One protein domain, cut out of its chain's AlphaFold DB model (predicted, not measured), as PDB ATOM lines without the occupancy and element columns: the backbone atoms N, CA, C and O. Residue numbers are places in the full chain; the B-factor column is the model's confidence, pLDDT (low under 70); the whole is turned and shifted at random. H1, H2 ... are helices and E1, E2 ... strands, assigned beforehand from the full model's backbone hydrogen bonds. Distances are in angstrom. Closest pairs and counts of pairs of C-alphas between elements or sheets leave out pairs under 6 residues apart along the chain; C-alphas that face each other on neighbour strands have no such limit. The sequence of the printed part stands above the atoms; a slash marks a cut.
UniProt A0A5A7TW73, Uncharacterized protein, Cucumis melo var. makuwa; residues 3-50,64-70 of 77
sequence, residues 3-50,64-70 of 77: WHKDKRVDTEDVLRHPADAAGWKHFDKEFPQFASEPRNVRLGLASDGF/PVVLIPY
ATOM      1  N   TRP A   3     200.958 229.315 153.190       73.00
ATOM      2  CA  TRP A   3     201.480 229.995 151.999       73.00
ATOM      3  C   TRP A   3     200.384 230.698 151.183       73.00
ATOM      4  O   TRP A   3     200.530 231.862 150.826       73.00
ATOM      5  N   HIS A   4     199.253 230.024 150.963       70.44
ATOM      6  CA  HIS A   4     198.124 230.565 150.199       70.44
ATOM      7  C   HIS A   4     197.368 231.697 150.881       70.44
ATOM      8  O   HIS A   4     196.626 232.391 150.205       70.44
ATOM      9  N   LYS A   5     197.516 231.891 152.190       74.19
ATOM     10  CA  LYS A   5     196.891 233.024 152.879       74.19
ATOM     11  C   LYS A   5     197.887 234.157 153.092       74.19
ATOM     12  O   LYS A   5     197.562 235.314 152.875       74.19
ATOM     13  N   ASP A   6     199.111 233.807 153.477       75.31
ATOM     14  CA  ASP A   6     200.105 234.771 153.947       75.31
ATOM     15  C   ASP A   6     200.929 235.382 152.794       75.31
ATOM     16  O   ASP A   6     201.457 236.483 152.928       75.31
ATOM     17  N   LYS A   7     201.080 234.677 151.661       71.62
ATOM     18  CA  LYS A   7     201.938 235.083 150.523       71.62
ATOM     19  C   LYS A   7     201.165 235.293 149.221       71.62
ATOM     20  O   LYS A   7     201.764 235.521 148.169       71.62
ATOM     21  N   ARG A   8     199.844 235.162 149.267       71.19
ATOM     22  CA  ARG A   8     198.992 235.225 148.088       71.19
ATOM     23  C   ARG A   8     198.733 236.671 147.698       71.19
ATOM     24  O   ARG A   8     198.280 237.475 148.502       71.19
ATOM     25  N   VAL A   9     199.010 236.973 146.436       71.69
ATOM     26  CA  VAL A   9     198.581 238.214 145.794       71.69
ATOM     27  C   VAL A   9     197.264 237.910 145.095       71.69
ATOM     28  O   VAL A   9     197.272 237.290 144.026       71.69
ATOM     29  N   ASP A  10     196.150 238.299 145.714       69.00
ATOM     30  CA  ASP A  10     194.846 238.236 145.059       69.00
ATOM     31  C   ASP A  10     194.805 239.284 143.953       69.00
ATOM     32  O   ASP A  10     194.991 240.478 144.172       69.00
ATOM     33  N   THR A  11     194.634 238.797 142.731       71.38
ATOM     34  CA  THR A  11     194.419 239.638 141.556       71.38
ATOM     35  C   THR A  11     193.034 239.289 141.067       71.38
ATOM     36  O   THR A  11     192.765 238.123 140.769       71.38
ATOM     37  N   GLU A  12     192.152 240.284 141.053       68.75
ATOM     38  CA  GLU A  12     190.827 240.151 140.458       68.75
ATOM     39  C   GLU A  12     190.989 239.582 139.035       68.75
ATOM     40  O   GLU A  12     191.897 239.970 138.299       68.75
ATOM     41  N   ASP A  13     190.140 238.616 138.686       68.62
ATOM     42  CA  ASP A  13     190.055 238.007 137.350       68.62
ATOM     43  C   ASP A  13     191.211 237.091 136.883       68.62
ATOM     44  O   ASP A  13     191.246 236.672 135.727       68.62
ATOM     45  N   VAL A  14     192.132 236.687 137.772       76.38
ATOM     46  CA  VAL A  14     193.184 235.703 137.436       76.38
ATOM     47  C   VAL A  14     193.028 234.419 138.251       76.38
ATOM     48  O   VAL A  14     193.190 234.418 139.469       76.38
ATOM     49  N   LEU A  15     192.776 233.294 137.572       74.56
ATOM     50  CA  LEU A  15     192.816 231.958 138.176       74.56
ATOM     51  C   LEU A  15     194.269 231.470 138.244       74.56
ATOM     52  O   LEU A  15     194.862 231.123 137.224       74.56
ATOM     53  N   ARG A  16     194.855 231.451 139.445       74.56
ATOM     54  CA  ARG A  16     196.250 231.029 139.685       74.56
ATOM     55  C   ARG A  16     196.338 229.656 140.328       74.56
ATOM     56  O   ARG A  16     197.367 228.992 140.240       74.56
ATOM     57  N   HIS A  17     195.269 229.246 140.996       75.69
ATOM     58  CA  HIS A  17     195.188 227.989 141.704       75.69
ATOM     59  C   HIS A  17     193.833 227.315 141.460       75.69
ATOM     60  O   HIS A  17     192.816 228.005 141.403       75.69
ATOM     61  N   PRO A  18     193.755 225.972 141.440       77.19
ATOM     62  CA  PRO A  18     192.480 225.251 141.497       77.19
ATOM     63  C   PRO A  18     191.556 225.672 142.656       77.19
ATOM     64  O   PRO A  18     190.341 225.539 142.556       77.19
ATOM     65  N   ALA A  19     192.115 226.233 143.738       76.19
ATOM     66  CA  ALA A  19     191.352 226.798 144.858       76.19
ATOM     67  C   ALA A  19     190.601 228.093 144.511       76.19
ATOM     68  O   ALA A  19     189.746 228.509 145.289       76.19
ATOM     69  N   ASP A  20     190.895 228.713 143.368       79.94
ATOM     70  CA  ASP A  20     190.295 229.977 142.922       79.94
ATOM     71  C   ASP A  20     189.009 229.747 142.124       79.94
ATOM     72  O   ASP A  20     188.322 230.703 141.754       79.94
ATOM     73  N   ALA A  21     188.691 228.480 141.840       84.25
ATOM     74  CA  ALA A  21     187.509 228.095 141.093       84.25
ATOM     75  C   ALA A  21     186.233 228.633 141.756       84.25
ATOM     76  O   ALA A  21     186.127 228.731 142.981       84.25
ATOM     77  N   ALA A  22     185.225 228.933 140.933       86.75
ATOM     78  CA  ALA A  22     183.969 229.528 141.386       86.75
ATOM     79  C   ALA A  22     183.288 228.727 142.513       86.75
ATOM     80  O   ALA A  22     182.759 229.323 143.450       86.75
ATOM     81  N   GLY A  23     183.366 227.390 142.472       87.88
ATOM     82  CA  GLY A  23     182.835 226.525 143.532       87.88
ATOM     83  C   GLY A  23     183.500 226.760 144.892       87.88
ATOM     84  O   GLY A  23     182.814 226.843 145.905       87.88
ATOM     85  N   TRP A  24     184.817 226.967 144.921       86.38
ATOM     86  CA  TRP A  24     185.535 227.285 146.155       86.38
ATOM     87  C   TRP A  24     185.247 228.699 146.652       86.38
ATOM     88  O   TRP A  24     185.107 228.897 147.854       86.38
ATOM     89  N   LYS A  25     185.070 229.669 145.747       86.44
ATOM     90  CA  LYS A  25     184.618 231.021 146.120       86.44
ATOM     91  C   LYS A  25     183.217 231.006 146.738       86.44
ATOM     92  O   LYS A  25     182.956 231.770 147.660       86.44
ATOM     93  N   HIS A  26     182.316 230.158 146.238       90.56
ATOM     94  CA  HIS A  26     181.001 229.955 146.850       90.56
ATOM     95  C   HIS A  26     181.130 229.309 148.233       90.56
ATOM     96  O   HIS A  26     180.595 229.835 149.203       90.56
ATOM     97  N   PHE A  27     181.900 228.223 148.336       89.31
ATOM     98  CA  PHE A  27     182.164 227.539 149.602       89.31
ATOM     99  C   PHE A  27     182.751 228.484 150.663       89.31
ATOM    100  O   PHE A  27     182.329 228.461 151.812       89.31
ATOM    101  N   ASP A  28     183.667 229.374 150.284       88.44
ATOM    102  CA  ASP A  28     184.264 230.338 151.214       88.44
ATOM    103  C   ASP A  28     183.270 231.391 151.714       88.44
ATOM    104  O   ASP A  28     183.377 231.841 152.856       88.44
ATOM    105  N   LYS A  29     182.284 231.758 150.885       91.19
ATOM    106  CA  LYS A  29     181.176 232.635 151.293       91.19
ATOM    107  C   LYS A  29     180.219 231.928 152.249       91.19
ATOM    108  O   LYS A  29     179.713 232.560 153.170       91.19
ATOM    109  N   GLU A  30     179.974 230.641 152.024       96.31
ATOM    110  CA  GLU A  30     179.076 229.820 152.838       96.31
ATOM    111  C   GLU A  30     179.707 229.439 154.188       96.31
ATOM    112  O   GLU A  30     179.039 229.456 155.221       96.31
ATOM    113  N   PHE A  31     181.019 229.186 154.205       92.38
ATOM    114  CA  PHE A  31     181.778 228.756 155.381       92.38
ATOM    115  C   PHE A  31     182.926 229.730 155.712       92.38
ATOM    116  O   PHE A  31     184.104 229.356 155.663       92.38
ATOM    117  N   PRO A  32     182.624 230.975 156.125       90.44
ATOM    118  CA  PRO A  32     183.638 232.008 156.340       90.44
ATOM    119  C   PRO A  32     184.618 231.657 157.464       90.44
ATOM    120  O   PRO A  32     185.805 231.963 157.371       90.44
ATOM    121  N   GLN A  33     184.157 230.960 158.510       90.94
ATOM    122  CA  GLN A  33     185.037 230.483 159.581       90.94
ATOM    123  C   GLN A  33     186.078 229.492 159.049       90.94
ATOM    124  O   GLN A  33     187.259 229.609 159.379       90.94
ATOM    125  N   PHE A  34     185.669 228.575 158.166       88.06
ATOM    126  CA  PHE A  34     186.581 227.631 157.529       88.06
ATOM    127  C   PHE A  34     187.569 228.347 156.603       88.06
ATOM    128  O   PHE A  34     188.770 228.097 156.685       88.06
ATOM    129  N   ALA A  35     187.089 229.261 155.759       86.19
ATOM    130  CA  ALA A  35     187.935 230.038 154.854       86.19
ATOM    131  C   ALA A  35     188.963 230.897 155.614       86.19
ATOM    132  O   ALA A  35     190.098 231.078 155.170       86.19
ATOM    133  N   SER A  36     188.581 231.401 156.791       86.25
ATOM    134  CA  SER A  36     189.443 232.241 157.619       86.25
ATOM    135  C   SER A  36     190.613 231.493 158.260       86.25
ATOM    136  O   SER A  36     191.610 232.131 158.595       86.25
ATOM    137  N   GLU A  37     190.550 230.171 158.423       88.81
ATOM    138  CA  GLU A  37     191.613 229.400 159.070       88.81
ATOM    139  C   GLU A  37     192.629 228.890 158.024       88.81
ATOM    140  O   GLU A  37     192.358 227.926 157.305       88.81
ATOM    141  N   PRO A  38     193.837 229.487 157.928       81.94
ATOM    142  CA  PRO A  38     194.839 229.122 156.919       81.94
ATOM    143  C   PRO A  38     195.349 227.683 157.030       81.94
ATOM    144  O   PRO A  38     196.021 227.179 156.122       81.94
ATOM    145  N   ARG A  39     195.126 227.012 158.162       83.50
ATOM    146  CA  ARG A  39     195.530 225.615 158.351       83.50
ATOM    147  C   ARG A  39     194.599 224.632 157.654       83.50
ATOM    148  O   ARG A  39     195.060 223.532 157.359       83.50
ATOM    149  N   ASN A  40     193.383 225.041 157.311       87.56
ATOM    150  CA  ASN A  40     192.430 224.178 156.633       87.56
ATOM    151  C   ASN A  40     192.948 223.729 155.260       87.56
ATOM    152  O   ASN A  40     193.603 224.482 154.533       87.56
ATOM    153  N   VAL A  41     192.698 222.464 154.925       84.56
ATOM    154  CA  VAL A  41     193.161 221.821 153.689       84.56
ATOM    155  C   VAL A  41     191.967 221.600 152.771       84.56
ATOM    156  O   VAL A  41     190.900 221.199 153.225       84.56
ATOM    157  N   ARG A  42     192.155 221.864 151.477       85.75
ATOM    158  CA  ARG A  42     191.175 221.545 150.435       85.75
ATOM    159  C   ARG A  42     191.720 220.383 149.628       85.75
ATOM    160  O   ARG A  42     192.842 220.474 149.141       85.75
ATOM    161  N   LEU A  43     190.954 219.306 149.511       88.00
ATOM    162  CA  LEU A  43     191.368 218.093 148.812       88.00
ATOM    163  C   LEU A  43     190.421 217.840 147.639       88.00
ATOM    164  O   LEU A  43     189.204 217.832 147.811       88.00
ATOM    165  N   GLY A  44     190.987 217.635 146.456       87.56
ATOM    166  CA  GLY A  44     190.312 216.983 145.346       87.56
ATOM    167  C   GLY A  44     190.391 215.474 145.524       87.56
ATOM    168  O   GLY A  44     191.470 214.942 145.783       87.56
ATOM    169  N   LEU A  45     189.253 214.802 145.390       88.50
ATOM    170  CA  LEU A  45     189.143 213.350 145.419       88.50
ATOM    171  C   LEU A  45     188.666 212.879 144.047       88.50
ATOM    172  O   LEU A  45     187.633 213.342 143.565       88.50
ATOM    173  N   ALA A  46     189.399 211.952 143.440       86.69
ATOM    174  CA  ALA A  46     188.983 211.256 142.230       86.69
ATOM    175  C   ALA A  46     189.086 209.745 142.453       86.69
ATOM    176  O   ALA A  46     190.052 209.270 143.051       86.69
ATOM    177  N   SER A  47     188.102 208.983 141.981       85.31
ATOM    178  CA  SER A  47     188.182 207.524 141.924       85.31
ATOM    179  C   SER A  47     187.671 207.022 140.579       85.31
ATOM    180  O   SER A  47     186.687 207.535 140.050       85.31
ATOM    181  N   ASP A  48     188.341 206.014 140.029       75.88
ATOM    182  CA  ASP A  48     188.020 205.401 138.724       75.88
ATOM    183  C   ASP A  48     186.910 204.332 138.836       75.88
ATOM    184  O   ASP A  48     186.736 203.472 137.984       75.88
ATOM    185  N   GLY A  49     186.185 204.326 139.958       66.81
ATOM    186  CA  GLY A  49     185.577 203.099 140.466       66.81
ATOM    187  C   GLY A  49     184.135 203.139 140.902       66.81
ATOM    188  O   GLY A  49     183.621 202.138 141.409       66.81
ATOM    189  N   PHE A  50     183.475 204.282 140.769       65.88
ATOM    190  CA  PHE A  50     182.094 204.392 141.204       65.88
ATOM    191  C   PHE A  50     181.190 203.739 140.149       65.88
ATOM    192  O   PHE A  50     180.848 204.361 139.149       65.88
ATOM    193  N   PRO A  64     191.669 202.762 141.945       82.00
ATOM    194  CA  PRO A  64     192.570 203.794 142.421       82.00
ATOM    195  C   PRO A  64     191.755 204.968 142.971       82.00
ATOM    196  O   PRO A  64     190.806 205.445 142.346       82.00
ATOM    197  N   VAL A  65     192.153 205.431 144.152       86.62
ATOM    198  CA  VAL A  65     191.693 206.688 144.740       86.62
ATOM    199  C   VAL A  65     192.858 207.660 144.688       86.62
ATOM    200  O   VAL A  65     193.924 207.386 145.237       86.62
ATOM    201  N   VAL A  66     192.655 208.797 144.033       88.62
ATOM    202  CA  VAL A  66     193.642 209.871 143.933       88.62
ATOM    203  C   VAL A  66     193.171 211.042 144.788       88.62
ATOM    204  O   VAL A  66     192.065 211.555 144.611       88.62
ATOM    205  N   LEU A  67     194.022 211.453 145.725       89.31
ATOM    206  CA  LEU A  67     193.820 212.610 146.593       89.31
ATOM    207  C   LEU A  67     194.843 213.687 146.234       89.31
ATOM    208  O   LEU A  67     196.045 213.447 146.316       89.31
ATOM    209  N   ILE A  68     194.366 214.875 145.858       87.81
ATOM    210  CA  ILE A  68     195.218 216.006 145.476       87.81
ATOM    211  C   ILE A  68     194.903 217.207 146.371       87.81
ATOM    212  O   ILE A  68     193.771 217.692 146.366       87.81
ATOM    213  N   PRO A  69     195.873 217.739 147.129       86.31
ATOM    214  CA  PRO A  69     195.672 218.974 147.873       86.31
ATOM    215  C   PRO A  69     195.625 220.195 146.947       86.31
ATOM    216  O   PRO A  69     196.590 220.548 146.275       86.31
ATOM    217  N   TYR A  70     194.498 220.901 146.977       82.94
ATOM    218  CA  TYR A  70     194.237 222.121 146.219       82.94
ATOM    219  C   TYR A  70     194.648 223.396 146.947       82.94
ATOM    220  O   TYR A  70     194.176 224.472 146.608       82.94
TER     221      TYR A  70
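AT A GLANCE: This is residues 3 to 50 and 64 to 70 of the 77 residues of an uncharacterized protein of Cucumis melo var. makuwa (UniProt A0A5A7TW73). What shape do these atoms make? A loose head, made of three short helices, H1, H2 and H3, and the long loop of residues 7 to 21, lies at one end, and a ribbon of two antiparallel strands, E1 and E2, runs away from it as an arm along the longest axis. Residues 29 to 34, of which 32 to 34 belong to H3, stand free. What is printed, and how large is it? The printed part has 55 residues, with H1, H2, H3, E1 and E2 in that order along the chain, and its class is mixed, helices and strands. The whole is loose, with a radius of gyration of the C-alphas of 12.9 A and spans of 37 by 24 by 21 A.

HOW THE PARTS SIT: How do the helices stand? H1, residues 3 to 6, is apart from H2, residues 22 to 30, and from H3, residues 32 to 36. H2 and H3 are close but not clearly touching, and their closest C-alphas, those of Asp 28 and Ala 35, are 5.2 A apart. In H2 and H3 every O i to N i+4 pair is within hydrogen-bond range; H1 is too short for such a pair. How do the strands pair? E1, residues 43 to 47, and E2, residues 65 to 69, are antiparallel, with 163 degrees between their directions. N 44 and O 68, 2.8 A apart, are within hydrogen-bond range. H1 and H2 are apart from both strands.

IN THESE COORDINATES: Where do the first and last elements lie? H1 begins at C-alpha 3, (201.480, 229.995, 151.999), and E2 ends at C-alpha 69, (195.672, 218.974, 147.873). How long are the elements? H1 measures 5.3 A, H2 12.5 A, H3 5.9 A, E1 13.0 A and E2 13.3 A.

THE WHOLE: Where is the cut? Residues 51 to 63 are not printed, and C-alphas 50 and 64 are 10.6 A apart. Which link is long, and where is confidence low? The link from H1 to H2 is long, and residues 10, 12 to 13 and 49 to 50 have a pLDDT under 70.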